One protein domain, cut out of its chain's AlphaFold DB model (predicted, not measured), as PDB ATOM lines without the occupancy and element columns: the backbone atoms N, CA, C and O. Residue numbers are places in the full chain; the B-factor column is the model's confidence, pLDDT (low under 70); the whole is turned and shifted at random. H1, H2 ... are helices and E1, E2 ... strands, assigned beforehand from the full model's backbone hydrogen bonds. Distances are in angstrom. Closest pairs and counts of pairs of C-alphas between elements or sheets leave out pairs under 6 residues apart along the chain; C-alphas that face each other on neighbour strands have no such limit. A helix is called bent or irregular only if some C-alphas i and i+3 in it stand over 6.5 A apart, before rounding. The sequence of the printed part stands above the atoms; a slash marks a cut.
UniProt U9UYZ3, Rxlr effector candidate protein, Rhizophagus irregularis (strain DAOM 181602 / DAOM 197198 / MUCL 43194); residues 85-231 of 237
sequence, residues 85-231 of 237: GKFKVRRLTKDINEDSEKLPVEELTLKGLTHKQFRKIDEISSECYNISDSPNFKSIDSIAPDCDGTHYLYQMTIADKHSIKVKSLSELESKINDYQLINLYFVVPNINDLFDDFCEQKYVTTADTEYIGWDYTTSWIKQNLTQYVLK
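Overview. This is residues 85 to 231 of the 237 residues of the protein "Rxlr effector candidate protein" of Rhizophagus irregularis (strain DAOM 181602 / DAOM 197198 / MUCL 43194) (UniProt U9UYZ3). One strongly twisted sheet of eight strands curls like part of a barrel, its edge strands E2 and E3 staying apart; of the four short helices H3 is on the sheet, H2 and H4 only graze it and H1 is not on it, and the long unnamed stretch of residues 198 to 218 pairs briefly, by residues 203 to 204, with residues 164 to 165. The printed part has 147 residues, in the order E1 E2 E3 E4 E5 E6 H1 H2 E7 H3 H4 E8. The sheet's order is E2 E1 E8 E7 E6 E5 E4 E3, mixed; the class is mixed, helices and strands, with 72 residues, under half, in named elements. The whole is compact and rounded, with a radius of gyration of the C-alphas of 14.9 A and spans of 44 by 38 by 28 A.

Arrangement. E1, residues 85 to 91, and E2, residues 105 to 110, form a hairpin, with N 87 and O 108 2.8 A apart. E3, residues 114 to 118, is parallel to E4, residues 128 to 132, with N 129 and O 114 2.9 A apart. E4, E5, residues 142 to 147, and E6, residues 150 to 156, are a meander, each strand the antiparallel neighbour of the one before; N 130 and O 143 are 2.9 A apart, and N 144 and O 152 2.8 A. E7, residues 181 to 189, is parallel to E6, with N 185 and O 153 2.8 A apart, and to E8, residues 225 to 231, with N 228 and O 184 2.8 A apart. E8 is antiparallel to E1, with N 229 and O 90 2.9 A apart. H1, residues 166 to 171, is not on the sheet; H2, residues 173 to 176, only grazes it with residues 175 to 176. H3, residues 194 to 197, is on the sheet at a height of 8.0 A, over none of the strands, but only just: 2 of its C-alphas fall on E8. H4, residues 219 to 224, only grazes the sheet. H1 and H4 only just touch, with 3 pairs of C-alphas within 8 A, the closest those of Leu 169 and Ile 221, 7.4 A, about perpendicular at 85 degrees. E6, H1 H2, E7 and E7, H3 H4, E8 are strand-helix-strand units, two parallel neighbour strands with helices between, each with a right-handed crossover. Every O i to N i+4 pair is within hydrogen-bond range in H1 and H4; H2 and H3 are too short for one, and their O i to N i+3 pairs within range are 1 of 1 and 0 of 1.

Along the chain. E1 begins at C-alpha 85 (24.865, 48.205, 3.421) and is 18.5 A long. E7 is 24.8 A long; E6 and E8 are 19.1 A each. E8 ends at C-alpha 231 (13.013, 49.386, 5.373).

Size, cuts and confidence. The farthest C-alphas, Asp 99 and Glu 123, are 44.5 A apart. The printed part has no cut. The links E1 to E2 and H3 to H4 are long. Confidence is under 70 in residues 94 to 100 and 134 to 138.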
ATOM      1  N   GLY A  85      25.051  48.665   2.050       95.88
ATOM      2  CA  GLY A  85      24.865  48.205   3.421       95.88
ATOM      3  C   GLY A  85      23.835  47.090   3.524       95.88
ATOM      4  O   GLY A  85      23.483  46.455   2.531       95.88
ATOM      5  N   LYS A  86      23.375  46.833   4.747       97.19
ATOM      6  CA  LYS A  86      22.409  45.778   5.055       97.19
ATOM      7  C   LYS A  86      21.041  46.380   5.322       97.19
ATOM      8  O   LYS A  86      20.917  47.299   6.126       97.19
ATOM      9  N   PHE A  87      20.020  45.824   4.688       97.69
ATOM     10  CA  PHE A  87      18.653  46.317   4.750       97.69
ATOM     11  C   PHE A  87      17.691  45.183   5.058       97.69
ATOM     12  O   PHE A  87      17.865  44.061   4.592       97.69
ATOM     13  N   LYS A  88      16.635  45.490   5.810       97.94
ATOM     14  CA  LYS A  88      15.508  44.569   5.960       97.94
ATOM     15  C   LYS A  88      14.576  44.730   4.772       97.94
ATOM     16  O   LYS A  88      14.144  45.848   4.482       97.94
ATOM     17  N   VAL A  89      14.249  43.621   4.127       98.12
ATOM     18  CA  VAL A  89      13.310  43.578   3.007       98.12
ATOM     19  C   VAL A  89      12.266  42.499   3.227       98.12
ATOM     20  O   VAL A  89      12.485  41.550   3.974       98.12
ATOM     21  N   ARG A  90      11.110  42.648   2.591       96.69
ATOM     22  CA  ARG A  90      10.069  41.622   2.574       96.69
ATOM     23  C   ARG A  90       9.457  41.570   1.187       96.69
ATOM     24  O   ARG A  90       9.071  42.604   0.642       96.69
ATOM     25  N   ARG A  91       9.383  40.372   0.613       95.81
ATOM     26  CA  ARG A  91       8.730  40.160  -0.680       95.81
ATOM     27  C   ARG A  91       7.233  40.457  -0.564       95.81
ATOM     28  O   ARG A  91       6.598  40.094   0.426       95.81
ATOM     29  N   LEU A  92       6.682  41.121  -1.574       93.19
ATOM     30  CA  LEU A  92       5.261  41.430  -1.689       93.19
ATOM     31  C   LEU A  92       4.616  40.443  -2.666       93.19
ATOM     32  O   LEU A  92       5.194  40.131  -3.707       93.19
ATOM     33  N   THR A  93       3.435  39.933  -2.323       82.56
ATOM     34  CA  THR A  93       2.695  38.973  -3.153       82.56
ATOM     35  C   THR A  93       1.215  39.302  -3.187       82.56
ATOM     36  O   THR A  93       0.644  39.749  -2.193       82.56
ATOM     37  N   LYS A  94       0.605  39.001  -4.331       64.62
ATOM     38  CA  LYS A  94      -0.804  39.242  -4.647       64.62
ATOM     39  C   LYS A  94      -1.811  38.501  -3.762       64.62
ATOM     40  O   LYS A  94      -2.920  38.989  -3.572       64.62
ATOM     41  N   ASP A  95      -1.416  37.351  -3.218       51.41
ATOM     42  CA  ASP A  95      -2.327  36.373  -2.602       51.41
ATOM     43  C   ASP A  95      -2.388  36.452  -1.071       51.41
ATOM     44  O   ASP A  95      -2.639  35.455  -0.398       51.41
ATOM     45  N   ILE A  96      -2.168  37.642  -0.510       51.06
ATOM     46  CA  ILE A  96      -2.416  37.866   0.910       51.06
ATOM     47  C   ILE A  96      -3.863  38.369   1.047       51.06
ATOM     48  O   ILE A  96      -4.114  39.571   1.005       51.06
ATOM     49  N   ASN A  97      -4.834  37.460   1.199       51.28
ATOM     50  CA  ASN A  97      -6.065  37.806   1.925       51.28
ATOM     51  C   ASN A  97      -5.648  38.413   3.278       51.28
ATOM     52  O   ASN A  97      -4.603  38.021   3.794       51.28
ATOM     53  N   GLU A  98      -6.425  39.321   3.874       52.03
ATOM     54  CA  GLU A  98      -6.047  40.003   5.134       52.03
ATOM     55  C   GLU A  98      -5.610  39.042   6.273       52.03
ATOM     56  O   GLU A  98      -4.849  39.452   7.145       52.03
ATOM     57  N   ASP A  99      -5.989  37.757   6.201       54.41
ATOM     58  CA  ASP A  99      -5.622  36.673   7.128       54.41
ATOM     59  C   ASP A  99      -4.407  35.804   6.722       54.41
ATOM     60  O   ASP A  99      -4.094  34.821   7.395       54.41
ATOM     61  N   SER A 100      -3.718  36.096   5.617       63.56
ATOM     62  CA  SER A 100      -2.568  35.282   5.175       63.56
ATOM     63  C   SER A 100      -1.287  35.741   5.852       63.56
ATOM     64  O   SER A 100      -1.027  36.937   5.986       63.56
ATOM     65  N   GLU A 101      -0.453  34.782   6.249       70.50
ATOM     66  CA  GLU A 101       0.828  35.088   6.874       70.50
ATOM     67  C   GLU A 101       1.712  35.912   5.928       70.50
ATOM     68  O   GLU A 101       1.956  35.547   4.774       70.50
ATOM     69  N   LYS A 102       2.198  37.054   6.431       81.31
ATOM     70  CA  LYS A 102       3.176  37.887   5.729       81.31
ATOM     71  C   LYS A 102       4.434  37.051   5.473       81.31
ATOM     72  O   LYS A 102       4.915  36.357   6.369       81.31
ATOM     73  N   LEU A 103       4.994  37.160   4.266       88.56
ATOM     74  CA  LEU A 103       6.268  36.515   3.938       88.56
ATOM     75  C   LEU A 103       7.381  36.954   4.906       88.56
ATOM     76  O   LEU A 103       7.342  38.085   5.409       88.56
ATOM     77  N   PRO A 104       8.369  36.081   5.175       92.94
ATOM     78  CA  PRO A 104       9.422  36.370   6.136       92.94
ATOM     79  C   PRO A 104      10.227  37.611   5.741       92.94
ATOM     80  O   PRO A 104      10.386  37.947   4.567       92.94
ATOM     81  N   VAL A 105      10.745  38.296   6.760       96.81
ATOM     82  CA  VAL A 105      11.695  39.393   6.572       96.81
ATOM     83  C   VAL A 105      13.067  38.805   6.265       96.81
ATOM     84  O   VAL A 105      13.567  37.957   7.002       96.81
ATOM     85  N   GLU A 106      13.684  39.304   5.206       97.19
ATOM     86  CA  GLU A 106      15.005  38.911   4.731       97.19
ATOM     87  C   GLU A 106      16.007  40.062   4.927       97.19
ATOM     88  O   GLU A 106      15.631  41.235   5.031       97.19
ATOM     89  N   GLU A 107      17.298  39.729   4.983       97.88
ATOM     90  CA  GLU A 107      18.387  40.709   4.957       97.88
ATOM     91  C   GLU A 107      18.932  40.823   3.529       97.88
ATOM     92  O   GLU A 107      19.479  39.868   2.983       97.88
ATOM     93  N   LEU A 108      18.808  42.006   2.933       96.81
ATOM     94  CA  LEU A 108      19.415  42.354   1.655       96.81
ATOM     95  C   LEU A 108      20.732  43.090   1.902       96.81
ATOM     96  O   LEU A 108      20.750  44.115   2.579       96.81
ATOM     97  N   THR A 109      21.826  42.603   1.317       97.00
ATOM     98  CA  THR A 109      23.108  43.319   1.301       97.00
ATOM     99  C   THR A 109      23.288  43.999  -0.051       97.00
ATOM    100  O   THR A 109      23.313  43.327  -1.076       97.00
ATOM    101  N   LEU A 110      23.416  45.324  -0.054       96.00
ATOM    102  CA  LEU A 110      23.673  46.133  -1.244       96.00
ATOM    103  C   LEU A 110      25.125  46.614  -1.258       96.00
ATOM    104  O   LEU A 110      25.653  47.042  -0.229       96.00
ATOM    105  N   LYS A 111      25.760  46.595  -2.435       95.06
ATOM    106  CA  LYS A 111      27.068  47.224  -2.647       95.06
ATOM    107  C   LYS A 111      26.930  48.746  -2.725       95.06
ATOM    108  O   LYS A 111      25.907  49.262  -3.165       95.06
ATOM    109  N   GLY A 112      27.965  49.461  -2.289       96.38
ATOM    110  CA  GLY A 112      28.065  50.896  -2.541       96.38
ATOM    111  C   GLY A 112      28.299  51.147  -4.027       96.38
ATOM    112  O   GLY A 112      29.122  50.474  -4.645       96.38
ATOM    113  N   LEU A 113      27.571  52.102  -4.597       96.62
ATOM    114  CA  LEU A 113      27.568  52.402  -6.024       96.62
ATOM    115  C   LEU A 113      27.887  53.873  -6.269       96.62
ATOM    116  O   LEU A 113      27.551  54.756  -5.478       96.62
ATOM    117  N   THR A 114      28.500  54.150  -7.417       95.94
ATOM    118  CA  THR A 114      28.730  55.534  -7.836       95.94
ATOM    119  C   THR A 114      27.402  56.173  -8.226       95.94
ATOM    120  O   THR A 114      26.661  55.640  -9.054       95.94
ATOM    121  N   HIS A 115      27.108  57.329  -7.639       94.06
ATOM    122  CA  HIS A 115      25.936  58.122  -7.985       94.06
ATOM    123  C   HIS A 115      26.054  58.704  -9.396       94.06
ATOM    124  O   HIS A 115      27.050  59.352  -9.736       94.06
ATOM    125  N   LYS A 116      24.989  58.552 -10.184       94.31
ATOM    126  CA  LYS A 116      24.867  59.129 -11.519       94.31
ATOM    127  C   LYS A 116      23.486  59.743 -11.711       94.31
ATOM    128  O   LYS A 116      22.476  59.122 -11.408       94.31
ATOM    129  N   GLN A 117      23.433  60.951 -12.260       91.62
ATOM    130  CA  GLN A 117      22.174  61.528 -12.730       91.62
ATOM    131  C   GLN A 117      21.976  61.223 -14.209       91.62
ATOM    132  O   GLN A 117      22.942  61.240 -14.975       91.62
ATOM    133  N   PHE A 118      20.730  60.990 -14.610       90.19
ATOM    134  CA  PHE A 118      20.363  60.819 -16.011       90.19
ATOM    135  C   PHE A 118      19.120  61.635 -16.373       90.19
ATOM    136  O   PHE A 118      18.215  61.838 -15.565       90.19
ATOM    137  N   ARG A 119      19.070  62.108 -17.617       87.31
ATOM    138  CA  ARG A 119      17.907  62.770 -18.231       87.31
ATOM    139  C   ARG A 119      17.284  61.922 -19.327       87.31
ATOM    140  O   ARG A 119      16.091  62.058 -19.597       87.31
ATOM    141  N   LYS A 120      18.093  61.071 -19.959       88.19
ATOM    142  CA  LYS A 120      17.693  60.141 -21.018       88.19
ATOM    143  C   LYS A 120      18.036  58.714 -20.612       88.19
ATOM    144  O   LYS A 120      19.014  58.487 -19.911       88.19
ATOM    145  N   ILE A 121      17.257  57.758 -21.103       89.06
ATOM    146  CA  ILE A 121      17.410  56.331 -20.775       89.06
ATOM    147  C   ILE A 121      18.790  55.823 -21.186       89.06
ATOM    148  O   ILE A 121      19.432  55.114 -20.422       89.06
ATOM    149  N   ASP A 122      19.301  56.255 -22.338       90.56
ATOM    150  CA  ASP A 122      20.615  55.832 -22.835       90.56
ATOM    151  C   ASP A 122      21.774  56.211 -21.902       90.56
ATOM    152  O   ASP A 122      22.798  55.532 -21.904       90.56
ATOM    153  N   GLU A 123      21.599  57.239 -21.064       92.56
ATOM    154  CA  GLU A 123      22.593  57.686 -20.084       92.56
ATOM    155  C   GLU A 123      22.656  56.778 -18.844       92.56
ATOM    156  O   GLU A 123      23.609  56.889 -18.073       92.56
ATOM    157  N   ILE A 124      21.688  55.876 -18.647       93.12
ATOM    158  CA  ILE A 124      21.705  54.893 -17.559       93.12
ATOM    159  C   ILE A 124      22.890  53.943 -17.762       93.12
ATOM    160  O   ILE A 124      23.032  53.320 -18.823       93.12
ATOM    161  N   SER A 125      23.722  53.831 -16.724       93.06
ATOM    162  CA  SER A 125      24.888  52.947 -16.690       93.06
ATOM    163  C   SER A 125      24.693  51.803 -15.705       93.06
ATOM    164  O   SER A 125      24.212  52.025 -14.592       93.06
ATOM    165  N   SER A 126      25.122  50.606 -16.107       92.75
ATOM    166  CA  SER A 126      25.272  49.451 -15.219       92.75
ATOM    167  C   SER A 126      26.214  49.766 -14.060       92.75
ATOM    168  O   SER A 126      27.076  50.644 -14.169       92.75
ATOM    169  N   GLU A 127      26.019  49.066 -12.944       89.19
ATOM    170  CA  GLU A 127      26.838  49.206 -11.728       89.19
ATOM    171  C   GLU A 127      26.940  50.643 -11.178       89.19
ATOM    172  O   GLU A 127      27.875  51.005 -10.462       89.19
ATOM    173  N   CYS A 128      25.959  51.484 -11.502       95.00
ATOM    174  CA  CYS A 128      25.813  52.831 -10.967       95.00
ATOM    175  C   CYS A 128      24.460  52.963 -10.274       95.00
ATOM    176  O   CYS A 128      23.483  52.320 -10.656       95.00
ATOM    177  N   TYR A 129      24.383  53.851  -9.289       97.06
ATOM    178  CA  TYR A 129      23.112  54.266  -8.711       97.06
ATOM    179  C   TYR A 129      22.571  55.442  -9.527       97.06
ATOM    180  O   TYR A 129      23.025  56.579  -9.371       97.06
ATOM    181  N   ASN A 130      21.657  55.158 -10.457       95.62
ATOM    182  CA  ASN A 130      21.159  56.132 -11.422       95.62
ATOM    183  C   ASN A 130      19.875  56.794 -10.905       95.62
ATOM    184  O   ASN A 130      18.876  56.115 -10.675       95.62
ATOM    185  N   ILE A 131      19.880  58.121 -10.777       92.94
ATOM    186  CA  ILE A 131      18.730  58.928 -10.352       92.94
ATOM    187  C   ILE A 131      18.254  59.787 -11.526       92.94
ATOM    188  O   ILE A 131      19.056  60.458 -12.183       92.94
ATOM    189  N   SER A 132      16.947  59.794 -11.780       86.56
ATOM    190  CA  SER A 132      16.373  60.634 -12.832       86.56
ATOM    191  C   SER A 132      16.398  62.113 -12.433       86.56
ATOM    192  O   SER A 132      15.891  62.510 -11.383       86.56
ATOM    193  N   ASP A 133      16.913  62.965 -13.313       78.88
ATOM    194  CA  ASP A 133      16.744  64.421 -13.231       78.88
ATOM    195  C   ASP A 133      15.456  64.884 -13.947       78.88
ATOM    196  O   ASP A 133      15.013  66.023 -13.801       78.88
ATOM    197  N   SER A 134      14.813  63.989 -14.708       69.00
ATOM    198  CA  SER A 134      13.639  64.294 -15.522       69.00
ATOM    199  C   SER A 134      12.322  63.961 -14.807       69.00
ATOM    200  O   SER A 134      12.141  62.838 -14.325       69.00
ATOM    201  N   PRO A 135      11.332  64.877 -14.823       61.75
ATOM    202  CA  PRO A 135       9.995  64.620 -14.303       61.75
ATOM    203  C   PRO A 135       9.180  63.642 -15.160       61.75
ATOM    204  O   PRO A 135       8.022  63.417 -14.835       61.75
ATOM    205  N   ASN A 136       9.723  63.079 -16.244       57.81
ATOM    206  CA  ASN A 136       9.012  62.100 -17.075       57.81
ATOM    207  C   ASN A 136       9.087  60.669 -16.508       57.81
ATOM    208  O   ASN A 136       8.177  59.881 -16.745       57.81
ATOM    209  N   PHE A 137      10.093  60.360 -15.684       62.34
ATOM    210  CA  PHE A 137      10.280  59.040 -15.060       62.34
ATOM    211  C   PHE A 137       9.627  58.941 -13.674       62.34
ATOM    212  O   PHE A 137      10.184  58.347 -12.762       62.34
ATOM    213  N   LYS A 138       8.436  59.529 -13.485       65.38
ATOM    214  CA  LYS A 138       7.815  59.681 -12.146       65.38
ATOM    215  C   LYS A 138       7.532  58.378 -11.404       65.38
ATOM    216  O   LYS A 138       7.138  58.434 -10.248       65.38
ATOM    217  N   SER A 139       7.616  57.235 -12.073       70.31
ATOM    218  CA  SER A 139       7.310  55.958 -11.449       70.31
ATOM    219  C   SER A 139       8.533  55.215 -10.954       70.31
ATOM    220  O   SER A 139       8.340  54.164 -10.382       70.31
ATOM    221  N   ILE A 140       9.762  55.636 -11.235       85.25
ATOM    222  CA  ILE A 140      10.962  54.983 -10.705       85.25
ATOM    223  C   ILE A 140      11.905  56.102 -10.306       85.25
ATOM    224  O   ILE A 140      12.403  56.833 -11.160       85.25
ATOM    225  N   ASP A 141      12.134  56.240  -9.008       90.94
ATOM    226  CA  ASP A 141      12.954  57.329  -8.493       90.94
ATOM    227  C   ASP A 141      14.445  57.053  -8.733       90.94
ATOM    228  O   ASP A 141      15.230  57.976  -8.953       90.94
ATOM    229  N   SER A 142      14.848  55.775  -8.744       94.44
ATOM    230  CA  SER A 142      16.198  55.367  -9.159       94.44
ATOM    231  C   SER A 142      16.294  53.920  -9.639       94.44
ATOM    232  O   SER A 142      15.436  53.085  -9.351       94.44
ATOM    233  N   ILE A 143      17.374  53.637 -10.368       95.31
ATOM    234  CA  ILE A 143      17.702  52.332 -10.946       95.31
ATOM    235  C   ILE A 143      19.200  52.035 -10.808       95.31
ATOM    236  O   ILE A 143      20.049  52.877 -11.107       95.31
ATOM    237  N   ALA A 144      19.524  50.812 -10.402       96.12
ATOM    238  CA  ALA A 144      20.864  50.245 -10.456       96.12
ATOM    239  C   ALA A 144      20.809  48.946 -11.280       96.12
ATOM    240  O   ALA A 144      20.485  47.887 -10.735       96.12
ATOM    241  N   PRO A 145      21.025  49.035 -12.605       94.75
ATOM    242  CA  PRO A 145      20.928  47.882 -13.482       94.75
ATOM    243  C   PRO A 145      22.196  47.030 -13.421       94.75
ATOM    244  O   PRO A 145      23.287  47.548 -13.146       94.75
ATOM    245  N   ASP A 146      22.021  45.741 -13.707       92.50
ATOM    246  CA  ASP A 146      23.078  44.737 -13.852       92.50
ATOM    247  C   ASP A 146      24.077  44.762 -12.683       92.50
ATOM    248  O   ASP A 146      25.295  44.829 -12.837       92.50
ATOM    249  N   CYS A 147      23.540  44.792 -11.465       91.06
ATOM    250  CA  CYS A 147      24.323  44.713 -10.244       91.06
ATOM    251  C   CYS A 147      24.341  43.258  -9.784       91.06
ATOM    252  O   CYS A 147      23.372  42.768  -9.213       91.06
ATOM    253  N   ASP A 148      25.450  42.572 -10.064       88.12
ATOM    254  CA  ASP A 148      25.664  41.165  -9.709       88.12
ATOM    255  C   ASP A 148      24.562  40.244 -10.288       88.12
ATOM    256  O   ASP A 148      24.086  39.314  -9.638       88.12
ATOM    257  N   GLY A 149      24.137  40.527 -11.528       89.81
ATOM    258  CA  GLY A 149      23.101  39.776 -12.247       89.81
ATOM    259  C   GLY A 149      21.659  40.098 -11.836       89.81
ATOM    260  O   GLY A 149      20.757  39.305 -12.110       89.81
ATOM    261  N   THR A 150      21.436  41.218 -11.138       93.88
ATOM    262  CA  THR A 150      20.104  41.706 -10.746       93.88
ATOM    263  C   THR A 150      19.930  43.184 -11.105       93.88
ATOM    264  O   THR A 150      20.805  44.012 -10.849       93.88
ATOM    265  N   HIS A 151      18.755  43.535 -11.628       96.19
ATOM    266  CA  HIS A 151      18.317  44.917 -11.813       96.19
ATOM    267  C   HIS A 151      17.552  45.395 -10.582       96.19
ATOM    268  O   HIS A 151      16.478  44.879 -10.263       96.19
ATOM    269  N   TYR A 152      18.078  46.413  -9.905       96.88
ATOM    270  CA  TYR A 152      17.421  47.030  -8.756       96.88
ATOM    271  C   TYR A 152      16.679  48.293  -9.184       96.88
ATOM    272  O   TYR A 152      17.271  49.223  -9.732       96.88
ATOM    273  N   LEU A 153      15.383  48.345  -8.896       96.31
ATOM    274  CA  LEU A 153      14.535  49.518  -9.086       96.31
ATOM    275  C   LEU A 153      14.058  50.014  -7.724       96.31
ATOM    276  O   LEU A 153      13.700  49.207  -6.867       96.31
ATOM    277  N   TYR A 154      13.998  51.329  -7.533       96.31
ATOM    278  CA  TYR A 154      13.568  51.921  -6.270       96.31
ATOM    279  C   TYR A 154      12.452  52.941  -6.489       96.31
ATOM    280  O   TYR A 154      12.555  53.828  -7.341       96.31
ATOM    281  N   GLN A 155      11.402  52.813  -5.682       94.75
ATOM    282  CA  GLN A 155      10.337  53.798  -5.517       94.75
ATOM    283  C   GLN A 155      10.250  54.172  -4.041       94.75
ATOM    284  O   GLN A 155       9.961  53.323  -3.197       94.75
ATOM    285  N   MET A 156      10.510  55.430  -3.713       94.69
ATOM    286  CA  MET A 156      10.454  55.926  -2.348       94.69
ATOM    287  C   MET A 156       9.047  56.399  -2.028       94.69
ATOM    288  O   MET A 156       8.458  57.207  -2.741       94.69
ATOM    289  N   THR A 157       8.514  55.945  -0.900       92.94
ATOM    290  CA  THR A 157       7.189  56.366  -0.460       92.94
ATOM    291  C   THR A 157       7.094  56.458   1.057       92.94
ATOM    292  O   THR A 157       7.739  55.729   1.807       92.94
ATOM    293  N   ILE A 158       6.259  57.391   1.505       92.81
ATOM    294  CA  ILE A 158       5.790  57.503   2.892       92.81
ATOM    295  C   ILE A 158       4.297  57.164   3.014       92.81
ATOM    296  O   ILE A 158       3.732  57.247   4.102       92.81
ATOM    297  N   ALA A 159       3.661  56.823   1.890       90.44
ATOM    298  CA  ALA A 159       2.285  56.358   1.803       90.44
ATOM    299  C   ALA A 159       2.245  54.827   1.721       90.44
ATOM    300  O   ALA A 159       3.187  54.206   1.234       90.44
ATOM    301  N   ASP A 160       1.127  54.245   2.143       89.62
ATOM    302  CA  ASP A 160       0.807  52.813   2.049       89.62
ATOM    303  C   ASP A 160       0.560  52.336   0.606       89.62
ATOM    304  O   ASP A 160       0.681  51.149   0.297       89.62
ATOM    305  N   LYS A 161       0.212  53.269  -0.287       89.56
ATOM    306  CA  LYS A 161      -0.077  53.018  -1.698       89.56
ATOM    307  C   LYS A 161       0.811  53.859  -2.602       89.56
ATOM    308  O   LYS A 161       0.850  55.084  -2.493       89.56
ATOM    309  N   HIS A 162       1.471  53.190  -3.536       89.50
ATOM    310  CA  HIS A 162       2.311  53.781  -4.563       89.50
ATOM    311  C   HIS A 162       2.233  52.935  -5.843       89.50
ATOM    312  O   HIS A 162       2.984  51.983  -6.039       89.50
ATOM    313  N   SER A 163       1.262  53.241  -6.704       91.88
ATOM    314  CA  SER A 163       0.995  52.452  -7.909       91.88
ATOM    315  C   SER A 163       2.157  52.482  -8.907       91.88
ATOM    316  O   SER A 163       2.822  53.500  -9.104       91.88
ATOM    317  N   ILE A 164       2.336  51.380  -9.629       93.06
ATOM    318  CA  ILE A 164       3.379  51.218 -10.640       93.06
ATOM    319  C   ILE A 164       2.838  51.657 -12.001       93.06
ATOM    320  O   ILE A 164       1.916  51.046 -12.541       93.06
ATOM    321  N   LYS A 165       3.432  52.693 -12.597       92.44
ATOM    322  CA  LYS A 165       3.076  53.139 -13.953       92.44
ATOM    323  C   LYS A 165       3.736  52.230 -14.991       92.44
ATOM    324  O   LYS A 165       4.945  52.306 -15.193       92.44
ATOM    325  N   VAL A 166       2.943  51.423 -15.697       92.75
ATOM    326  CA  VAL A 166       3.475  50.447 -16.673       92.75
ATOM    327  C   VAL A 166       4.247  51.131 -17.801       92.75
ATOM    328  O   VAL A 166       5.348  50.704 -18.118       92.75
ATOM    329  N   LYS A 167       3.731  52.248 -18.337       90.12
ATOM    330  CA  LYS A 167       4.384  52.996 -19.426       90.12
ATOM    331  C   LYS A 167       5.846  53.341 -19.112       90.12
ATOM    332  O   LYS A 167       6.714  53.168 -19.956       90.12
ATOM    333  N   SER A 168       6.105  53.819 -17.901       87.31
ATOM    334  CA  SER A 168       7.440  54.239 -17.481       87.31
ATOM    335  C   SER A 168       8.396  53.057 -17.271       87.31
ATOM    336  O   SER A 168       9.589  53.211 -17.489       87.31
ATOM    337  N   LEU A 169       7.891  51.873 -16.900       91.19
ATOM    338  CA  LEU A 169       8.693  50.645 -16.893       91.19
ATOM    339  C   LEU A 169       8.974  50.135 -18.310       91.19
ATOM    340  O   LEU A 169      10.095  49.727 -18.587       91.19
ATOM    341  N   SER A 170       7.992  50.200 -19.215       91.50
ATOM    342  CA  SER A 170       8.173  49.823 -20.624       91.50
ATOM    343  C   SER A 170       9.256  50.658 -21.307       91.50
ATOM    344  O   SER A 170      10.016  50.142 -22.113       91.50
ATOM    345  N   GLU A 171       9.383  51.935 -20.950       90.38
ATOM    346  CA  GLU A 171      10.455  52.797 -21.456       90.38
ATOM    347  C   GLU A 171      11.860  52.288 -21.061       90.38
ATOM    348  O   GLU A 171      12.814  52.494 -21.809       90.38
ATOM    349  N   LEU A 172      11.995  51.574 -19.937       91.00
ATOM    350  CA  LEU A 172      13.262  51.002 -19.464       91.00
ATOM    351  C   LEU A 172      13.596  49.637 -20.083       91.00
ATOM    352  O   LEU A 172      14.651  49.092 -19.772       91.00
ATOM    353  N   GLU A 173      12.742  49.083 -20.951       92.19
ATOM    354  CA  GLU A 173      12.886  47.726 -21.496       92.19
ATOM    355  C   GLU A 173      14.294  47.448 -22.041       92.19
ATOM    356  O   GLU A 173      14.913  46.453 -21.673       92.19
ATOM    357  N   SER A 174      14.851  48.372 -22.827       91.25
ATOM    358  CA  SER A 174      16.184  48.227 -23.432       91.25
ATOM    359  C   SER A 174      17.340  48.163 -22.427       91.25
ATOM    360  O   SER A 174      18.468  47.865 -22.818       91.25
ATOM    361  N   LYS A 175      17.086  48.474 -21.150       91.62
ATOM    362  CA  LYS A 175      18.080  48.476 -20.072       91.62
ATOM    363  C   LYS A 175      17.942  47.311 -19.102       91.62
ATOM    364  O   LYS A 175      18.932  47.004 -18.451       91.62
ATOM    365  N   ILE A 176      16.750  46.722 -18.968       92.50
ATOM    366  CA  ILE A 176      16.469  45.735 -17.909       92.50
ATOM    367  C   ILE A 176      15.732  44.476 -18.379       92.50
ATOM    368  O   ILE A 176      15.577  43.547 -17.593       92.50
ATOM    369  N   ASN A 177      15.251  44.416 -19.625       89.50
ATOM    370  CA  ASN A 177      14.587  43.226 -20.166       89.50
ATOM    371  C   ASN A 177      15.593  42.297 -20.870       89.50
ATOM    372  O   ASN A 177      15.504  42.042 -22.069       89.50
ATOM    373  N   ASP A 178      16.575  41.811 -20.117       89.31
ATOM    374  CA  ASP A 178      17.651  40.921 -20.576       89.31
ATOM    375  C   ASP A 178      17.591  39.533 -19.907       89.31
ATOM    376  O   ASP A 178      18.585  38.808 -19.858       89.31
ATOM    377  N   TYR A 179      16.406  39.155 -19.414       85.00
ATOM    378  CA  TYR A 179      16.113  37.924 -18.665       85.00
ATOM    379  C   TYR A 179      16.778  37.810 -17.283       85.00
ATOM    380  O   TYR A 179      16.609  36.783 -16.620       85.00
ATOM    381  N   GLN A 180      17.487  38.841 -16.815       88.19
ATOM    382  CA  GLN A 180      17.921  38.910 -15.422       88.19
ATOM    383  C   GLN A 180      16.744  39.198 -14.475       88.19
ATOM    384  O   GLN A 180      15.654  39.613 -14.882       88.19
ATOM    385  N   LEU A 181      16.967  38.977 -13.177       91.69
ATOM    386  CA  LEU A 181      15.982  39.287 -12.142       91.69
ATOM    387  C   LEU A 181      15.777  40.798 -12.037       91.69
ATOM    388  O   LEU A 181      16.743  41.557 -11.962       91.69
ATOM    389  N   ILE A 182      14.517  41.225 -11.963       95.88
ATOM    390  CA  ILE A 182      14.158  42.625 -11.741       95.88
ATOM    391  C   ILE A 182      13.473  42.734 -10.385       95.88
ATOM    392  O   ILE A 182      12.355  42.252 -10.195       95.88
ATOM    393  N   ASN A 183      14.122  43.409  -9.443       96.81
ATOM    394  CA  ASN A 183      13.577  43.629  -8.113       96.81
ATOM    395  C   ASN A 183      13.179  45.096  -7.955       96.81
ATOM    396  O   ASN A 183      14.027  45.990  -7.967       96.81
ATOM    397  N   LEU A 184      11.881  45.338  -7.777       96.75
ATOM    398  CA  LEU A 184      11.343  46.652  -7.451       96.75
ATOM    399  C   LEU A 184      11.154  46.783  -5.945       96.75
ATOM    400  O   LEU A 184      10.296  46.122  -5.360       96.75
ATOM    401  N   TYR A 185      11.920  47.677  -5.336       97.88
ATOM    402  CA  TYR A 185      11.835  47.994  -3.921       97.88
ATOM    403  C   TYR A 185      11.002  49.252  -3.702       97.88
ATOM    404  O   TYR A 185      11.380  50.355  -4.105       97.88
ATOM    405  N   PHE A 186       9.901  49.086  -2.982       97.50
ATOM    406  CA  PHE A 186       9.209  50.166  -2.301       97.50
ATOM    407  C   PHE A 186       9.974  50.505  -1.033       97.50
ATOM    408  O   PHE A 186       9.949  49.775  -0.042       97.50
ATOM    409  N   VAL A 187      10.717  51.598  -1.092       97.69
ATOM    410  CA  VAL A 187      11.582  52.051  -0.013       97.69
ATOM    411  C   VAL A 187      10.738  52.889   0.935       97.69
ATOM    412  O   VAL A 187      10.159  53.891   0.519       97.69
ATOM    413  N   VAL A 188      10.661  52.478   2.200       96.88
ATOM    414  CA  VAL A 188       9.808  53.111   3.214       96.88
ATOM    415  C   VAL A 188      10.583  53.404   4.500       96.88
ATOM    416  O   VAL A 188      11.470  52.631   4.881       96.88
ATOM    417  N   PRO A 189      10.271  54.499   5.211       96.06
ATOM    418  CA  PRO A 189      10.862  54.762   6.515       96.06
ATOM    419  C   PRO A 189      10.270  53.855   7.601       96.06
ATOM    420  O   PRO A 189       9.132  53.396   7.514       96.06
ATOM    421  N   ASN A 190      11.018  53.645   8.685       94.56
ATOM    422  CA  ASN A 190      10.569  52.918   9.876       94.56
ATOM    423  C   ASN A 190       9.607  53.730  10.766       94.56
ATOM    424  O   ASN A 190       9.865  53.944  11.950       94.56
ATOM    425  N   ILE A 191       8.494  54.187  10.198       91.25
ATOM    426  CA  ILE A 191       7.462  54.958  10.901       91.25
ATOM    427  C   ILE A 191       6.094  54.311  10.701       91.25
ATOM    428  O   ILE A 191       5.844  53.728   9.651       91.25
ATOM    429  N   ASN A 192       5.203  54.470  11.683       88.44
ATOM    430  CA  ASN A 192       3.792  54.062  11.603       88.44
ATOM    431  C   ASN A 192       3.578  52.618  11.105       88.44
ATOM    432  O   ASN A 192       2.659  52.395  10.327       88.44
ATOM    433  N   ASP A 193       4.473  51.691  11.460       90.94
ATOM    434  CA  ASP A 193       4.438  50.280  11.036       90.94
ATOM    435  C   ASP A 193       4.367  50.065   9.508       90.94
ATOM    436  O   ASP A 193       4.083  48.973   9.023       90.94
ATOM    437  N   LEU A 194       4.733  51.094   8.726       92.31
ATOM    438  CA  LEU A 194       4.549  51.135   7.274       92.31
ATOM    439  C   LEU A 194       5.248  49.978   6.562       92.31
ATOM    440  O   LEU A 194       4.700  49.429   5.620       92.31
ATOM    441  N   PHE A 195       6.440  49.584   7.013       95.12
ATOM    442  CA  PHE A 195       7.146  48.423   6.462       95.12
ATOM    443  C   PHE A 195       6.380  47.118   6.683       95.12
ATOM    444  O   PHE A 195       6.316  46.271   5.791       95.12
ATOM    445  N   ASP A 196       5.824  46.941   7.878       92.00
ATOM    446  CA  ASP A 196       5.151  45.708   8.247       92.00
ATOM    447  C   ASP A 196       3.818  45.610   7.506       92.00
ATOM    448  O   ASP A 196       3.495  44.539   6.999       92.00
ATOM    449  N   ASP A 197       3.098  46.718   7.341       91.50
ATOM    450  CA  ASP A 197       1.774  46.761   6.707       91.50
ATOM    451  C   ASP A 197       1.794  47.023   5.196       91.50
ATOM    452  O   ASP A 197       0.748  46.999   4.551       91.50
ATOM    453  N   PHE A 198       2.970  47.233   4.598       92.94
ATOM    454  CA  PHE A 198       3.067  47.475   3.161       92.94
ATOM    455  C   PHE A 198       2.617  46.256   2.345       92.94
ATOM    456  O   PHE A 198       3.125  45.142   2.532       92.94
ATOM    457  N   CYS A 199       1.719  46.488   1.392       92.00
ATOM    458  CA  CYS A 199       1.164  45.457   0.515       92.00
ATOM    459  C   CYS A 199       1.676  45.590  -0.923       92.00
ATOM    460  O   CYS A 199       2.286  46.595  -1.294       92.00
ATOM    461  N   GLU A 200       1.424  44.564  -1.739       92.12
ATOM    462  CA  GLU A 200       1.707  44.606  -3.176       92.12
ATOM    463  C   GLU A 200       0.978  45.783  -3.841       92.12
ATOM    464  O   GLU A 200      -0.182  46.086  -3.546       92.12
ATOM    465  N   GLN A 201       1.676  46.458  -4.750       93.25
ATOM    466  CA  GLN A 201       1.193  47.651  -5.421       93.25
ATOM    467  C   GLN A 201       0.659  47.319  -6.813       93.25
ATOM    468  O   GLN A 201       1.173  46.459  -7.535       93.25
ATOM    469  N   LYS A 202      -0.398  48.033  -7.206       92.88
ATOM    470  CA  LYS A 202      -1.089  47.804  -8.477       92.88
ATOM    471  C   LYS A 202      -0.307  48.373  -9.654       92.88
ATOM    472  O   LYS A 202       0.256  49.464  -9.576       92.88
ATOM    473  N   TYR A 203      -0.389  47.676 -10.780       93.81
ATOM    474  CA  TYR A 203       0.026  48.190 -12.080       93.81
ATOM    475  C   TYR A 203      -1.085  49.050 -12.680       93.81
ATOM    476  O   TYR A 203      -2.230  48.608 -12.804       93.81
ATOM    477  N   VAL A 204      -0.751  50.280 -13.059       93.50
ATOM    478  CA  VAL A 204      -1.711  51.267 -13.559       93.50
ATOM    479  C   VAL A 204      -1.198  51.989 -14.805       93.50
ATOM    480  O   VAL A 204      -0.005  52.006 -15.122       93.50
ATOM    481  N   THR A 205      -2.123  52.609 -15.532       92.75
ATOM    482  CA  THR A 205      -1.836  53.520 -16.642       92.75
ATOM    483  C   THR A 205      -1.310  54.868 -16.128       92.75
ATOM    484  O   THR A 205      -1.322  55.170 -14.929       92.75
ATOM    485  N   THR A 206      -0.898  55.754 -17.038       87.12
ATOM    486  CA  THR A 206      -0.547  57.140 -16.681       87.12
ATOM    487  C   THR A 206      -1.703  57.892 -16.019       87.12
ATOM    488  O   THR A 206      -1.438  58.779 -15.216       87.12
ATOM    489  N   ALA A 207      -2.951  57.491 -16.284       88.94
ATOM    490  CA  ALA A 207      -4.168  58.062 -15.709       88.94
ATOM    491  C   ALA A 207      -4.618  57.396 -14.388       88.94
ATOM    492  O   ALA A 207      -5.747  57.616 -13.965       88.94
ATOM    493  N   ASP A 208      -3.772  56.571 -13.753       88.19
ATOM    494  CA  ASP A 208      -4.076  55.868 -12.487       88.19
ATOM    495  C   ASP A 208      -5.239  54.865 -12.561       88.19
ATOM    496  O   ASP A 208      -5.795  54.452 -11.547       88.19
ATOM    497  N   THR A 209      -5.570  54.405 -13.765       93.56
ATOM    498  CA  THR A 209      -6.500  53.289 -13.969       93.56
ATOM    499  C   THR A 209      -5.751  51.964 -14.011       93.56
ATOM    500  O   THR A 209      -4.611  51.918 -14.470       93.56
ATOM    501  N   GLU A 210      -6.376  50.878 -13.553       93.25
ATOM    502  CA  GLU A 210      -5.776  49.540 -13.604       93.25
ATOM    503  C   GLU A 210      -5.309  49.185 -15.023       93.25
ATOM    504  O   GLU A 210      -6.019  49.400 -16.010       93.25
ATOM    505  N   TYR A 211      -4.084  48.670 -15.130       92.88
ATOM    506  CA  TYR A 211      -3.504  48.316 -16.415       92.88
ATOM    507  C   TYR A 211      -3.996  46.936 -16.869       92.88
ATOM    508  O   TYR A 211      -3.639  45.908 -16.289       92.88
ATOM    509  N   ILE A 212      -4.803  46.916 -17.931       90.94
ATOM    510  CA  ILE A 212      -5.387  45.694 -18.514       90.94
ATOM    511  C   ILE A 212      -4.780  45.308 -19.873       90.94
ATOM    512  O   ILE A 212      -4.984  44.191 -20.335       90.94
ATOM    513  N   GLY A 213      -4.032  46.213 -20.512       90.00
ATOM    514  CA  GLY A 213      -3.525  46.074 -21.884       90.00
ATOM    515  C   GLY A 213      -2.238  45.259 -22.015       90.00
ATOM    516  O   GLY A 213      -1.354  45.663 -22.756       90.00
ATOM    517  N   TRP A 214      -2.104  44.162 -21.269       93.38
ATOM    518  CA  TRP A 214      -0.902  43.327 -21.301       93.38
ATOM    519  C   TRP A 214      -0.727  42.658 -22.669       93.38
ATOM    520  O   TRP A 214      -1.610  41.936 -23.129       93.38
ATOM    521  N   ASP A 215       0.435  42.852 -23.284       92.44
ATOM    522  CA  ASP A 215       0.812  42.273 -24.577       92.44
ATOM    523  C   ASP A 215       2.279  41.803 -24.572       92.44
ATOM    524  O   ASP A 215       2.946  41.798 -23.536       92.44
ATOM    525  N   TYR A 216       2.809  41.387 -25.723       88.00
ATOM    526  CA  TYR A 216       4.190  40.898 -25.811       88.00
ATOM    527  C   TYR A 216       5.243  41.971 -25.466       88.00
ATOM    528  O   TYR A 216       6.339  41.611 -25.052       88.00
ATOM    529  N   THR A 217       4.912  43.265 -25.571       88.69
ATOM    530  CA  THR A 217       5.818  44.387 -25.251       88.69
ATOM    531  C   THR A 217       5.825  44.753 -23.765       88.69
ATOM    532  O   THR A 217       6.728  45.429 -23.286       88.69
ATOM    533  N   THR A 218       4.818  44.311 -23.004       92.62
ATOM    534  CA  THR A 218       4.635  44.699 -21.590       92.62
ATOM    535  C   THR A 218       4.514  43.526 -20.624       92.62
ATOM    536  O   THR A 218       4.684  43.692 -19.417       92.62
ATOM    537  N   SER A 219       4.247  42.322 -21.126       91.50
ATOM    538  CA  SER A 219       4.095  41.105 -20.318       91.50
ATOM    539  C   SER A 219       5.356  40.724 -19.544       91.50
ATOM    540  O   SER A 219       5.228  40.195 -18.436       91.50
ATOM    541  N   TRP A 220       6.545  41.060 -20.059       91.94
ATOM    542  CA  TRP A 220       7.817  40.850 -19.361       91.94
ATOM    543  C   TRP A 220       7.842  41.541 -17.993       91.94
ATOM    544  O   TRP A 220       8.388  40.984 -17.045       91.94
ATOM    545  N   ILE A 221       7.179  42.698 -17.847       92.44
ATOM    546  CA  ILE A 221       7.115  43.432 -16.576       92.44
ATOM    547  C   ILE A 221       6.472  42.548 -15.513       92.44
ATOM    548  O   ILE A 221       7.037  42.341 -14.451       92.44
ATOM    549  N   LYS A 222       5.304  41.973 -15.800       87.19
ATOM    550  CA  LYS A 222       4.584  41.146 -14.824       87.19
ATOM    551  C   LYS A 222       5.282  39.808 -14.551       87.19
ATOM    552  O   LYS A 222       5.095  39.243 -13.480       87.19
ATOM    553  N   GLN A 223       6.014  39.279 -15.528       87.56
ATOM    554  CA  GLN A 223       6.665  37.970 -15.431       87.56
ATOM    555  C   GLN A 223       7.999  38.036 -14.682       87.56
ATOM    556  O   GLN A 223       8.294  37.136 -13.899       87.56
ATOM    557  N   ASN A 224       8.773  39.101 -14.900       89.69
ATOM    558  CA  ASN A 224      10.161  39.183 -14.446       89.69
ATOM    559  C   ASN A 224      10.340  40.124 -13.245       89.69
ATOM    560  O   ASN A 224      11.327  39.998 -12.521       89.69
ATOM    561  N   LEU A 225       9.408  41.060 -13.015       93.38
ATOM    562  CA  LEU A 225       9.492  42.015 -11.912       93.38
ATOM    563  C   LEU A 225       8.889  41.440 -10.631       93.38
ATOM    564  O   LEU A 225       7.692  41.156 -10.553       93.38
ATOM    565  N   THR A 226       9.712  41.354  -9.591       95.19
ATOM    566  CA  THR A 226       9.278  41.008  -8.235       95.19
ATOM    567  C   THR A 226       9.236  42.260  -7.366       95.19
ATOM    568  O   THR A 226      10.177  43.053  -7.351       95.19
ATOM    569  N   GLN A 227       8.138  42.443  -6.632       96.12
ATOM    570  CA  GLN A 227       7.967  43.572  -5.723       96.12
ATOM    571  C   GLN A 227       8.454  43.223  -4.312       96.12
ATOM    572  O   GLN A 227       8.172  42.148  -3.780       96.12
ATOM    573  N   TYR A 228       9.136  44.171  -3.682       97.50
ATOM    574  CA  TYR A 228       9.611  44.099  -2.308       97.50
ATOM    575  C   TYR A 228       9.297  45.406  -1.591       97.50
ATOM    576  O   TYR A 228       9.291  46.470  -2.203       97.50
ATOM    577  N   VAL A 229       9.109  45.349  -0.278       97.81
ATOM    578  CA  VAL A 229       9.248  46.526   0.584       97.81
ATOM    579  C   VAL A 229      10.636  46.508   1.224       97.81
ATOM    580  O   VAL A 229      11.105  45.453   1.652       97.81
ATOM    581  N   LEU A 230      11.307  47.660   1.276       98.38
ATOM    582  CA  LEU A 230      12.625  47.856   1.885       98.38
ATOM    583  C   LEU A 230      12.529  48.880   3.012       98.38
ATOM    584  O   LEU A 230      12.047  49.995   2.812       98.38
ATOM    585  N   LYS A 231      13.021  48.515   4.196       98.00
ATOM    586  CA  LYS A 231      13.013  49.386   5.373       98.00
ATOM    587  C   LYS A 231      14.254  50.266   5.409       98.00
ATOM    588  O   LYS A 231      15.367  49.753   5.505       98.00
TER     589      LYS A 231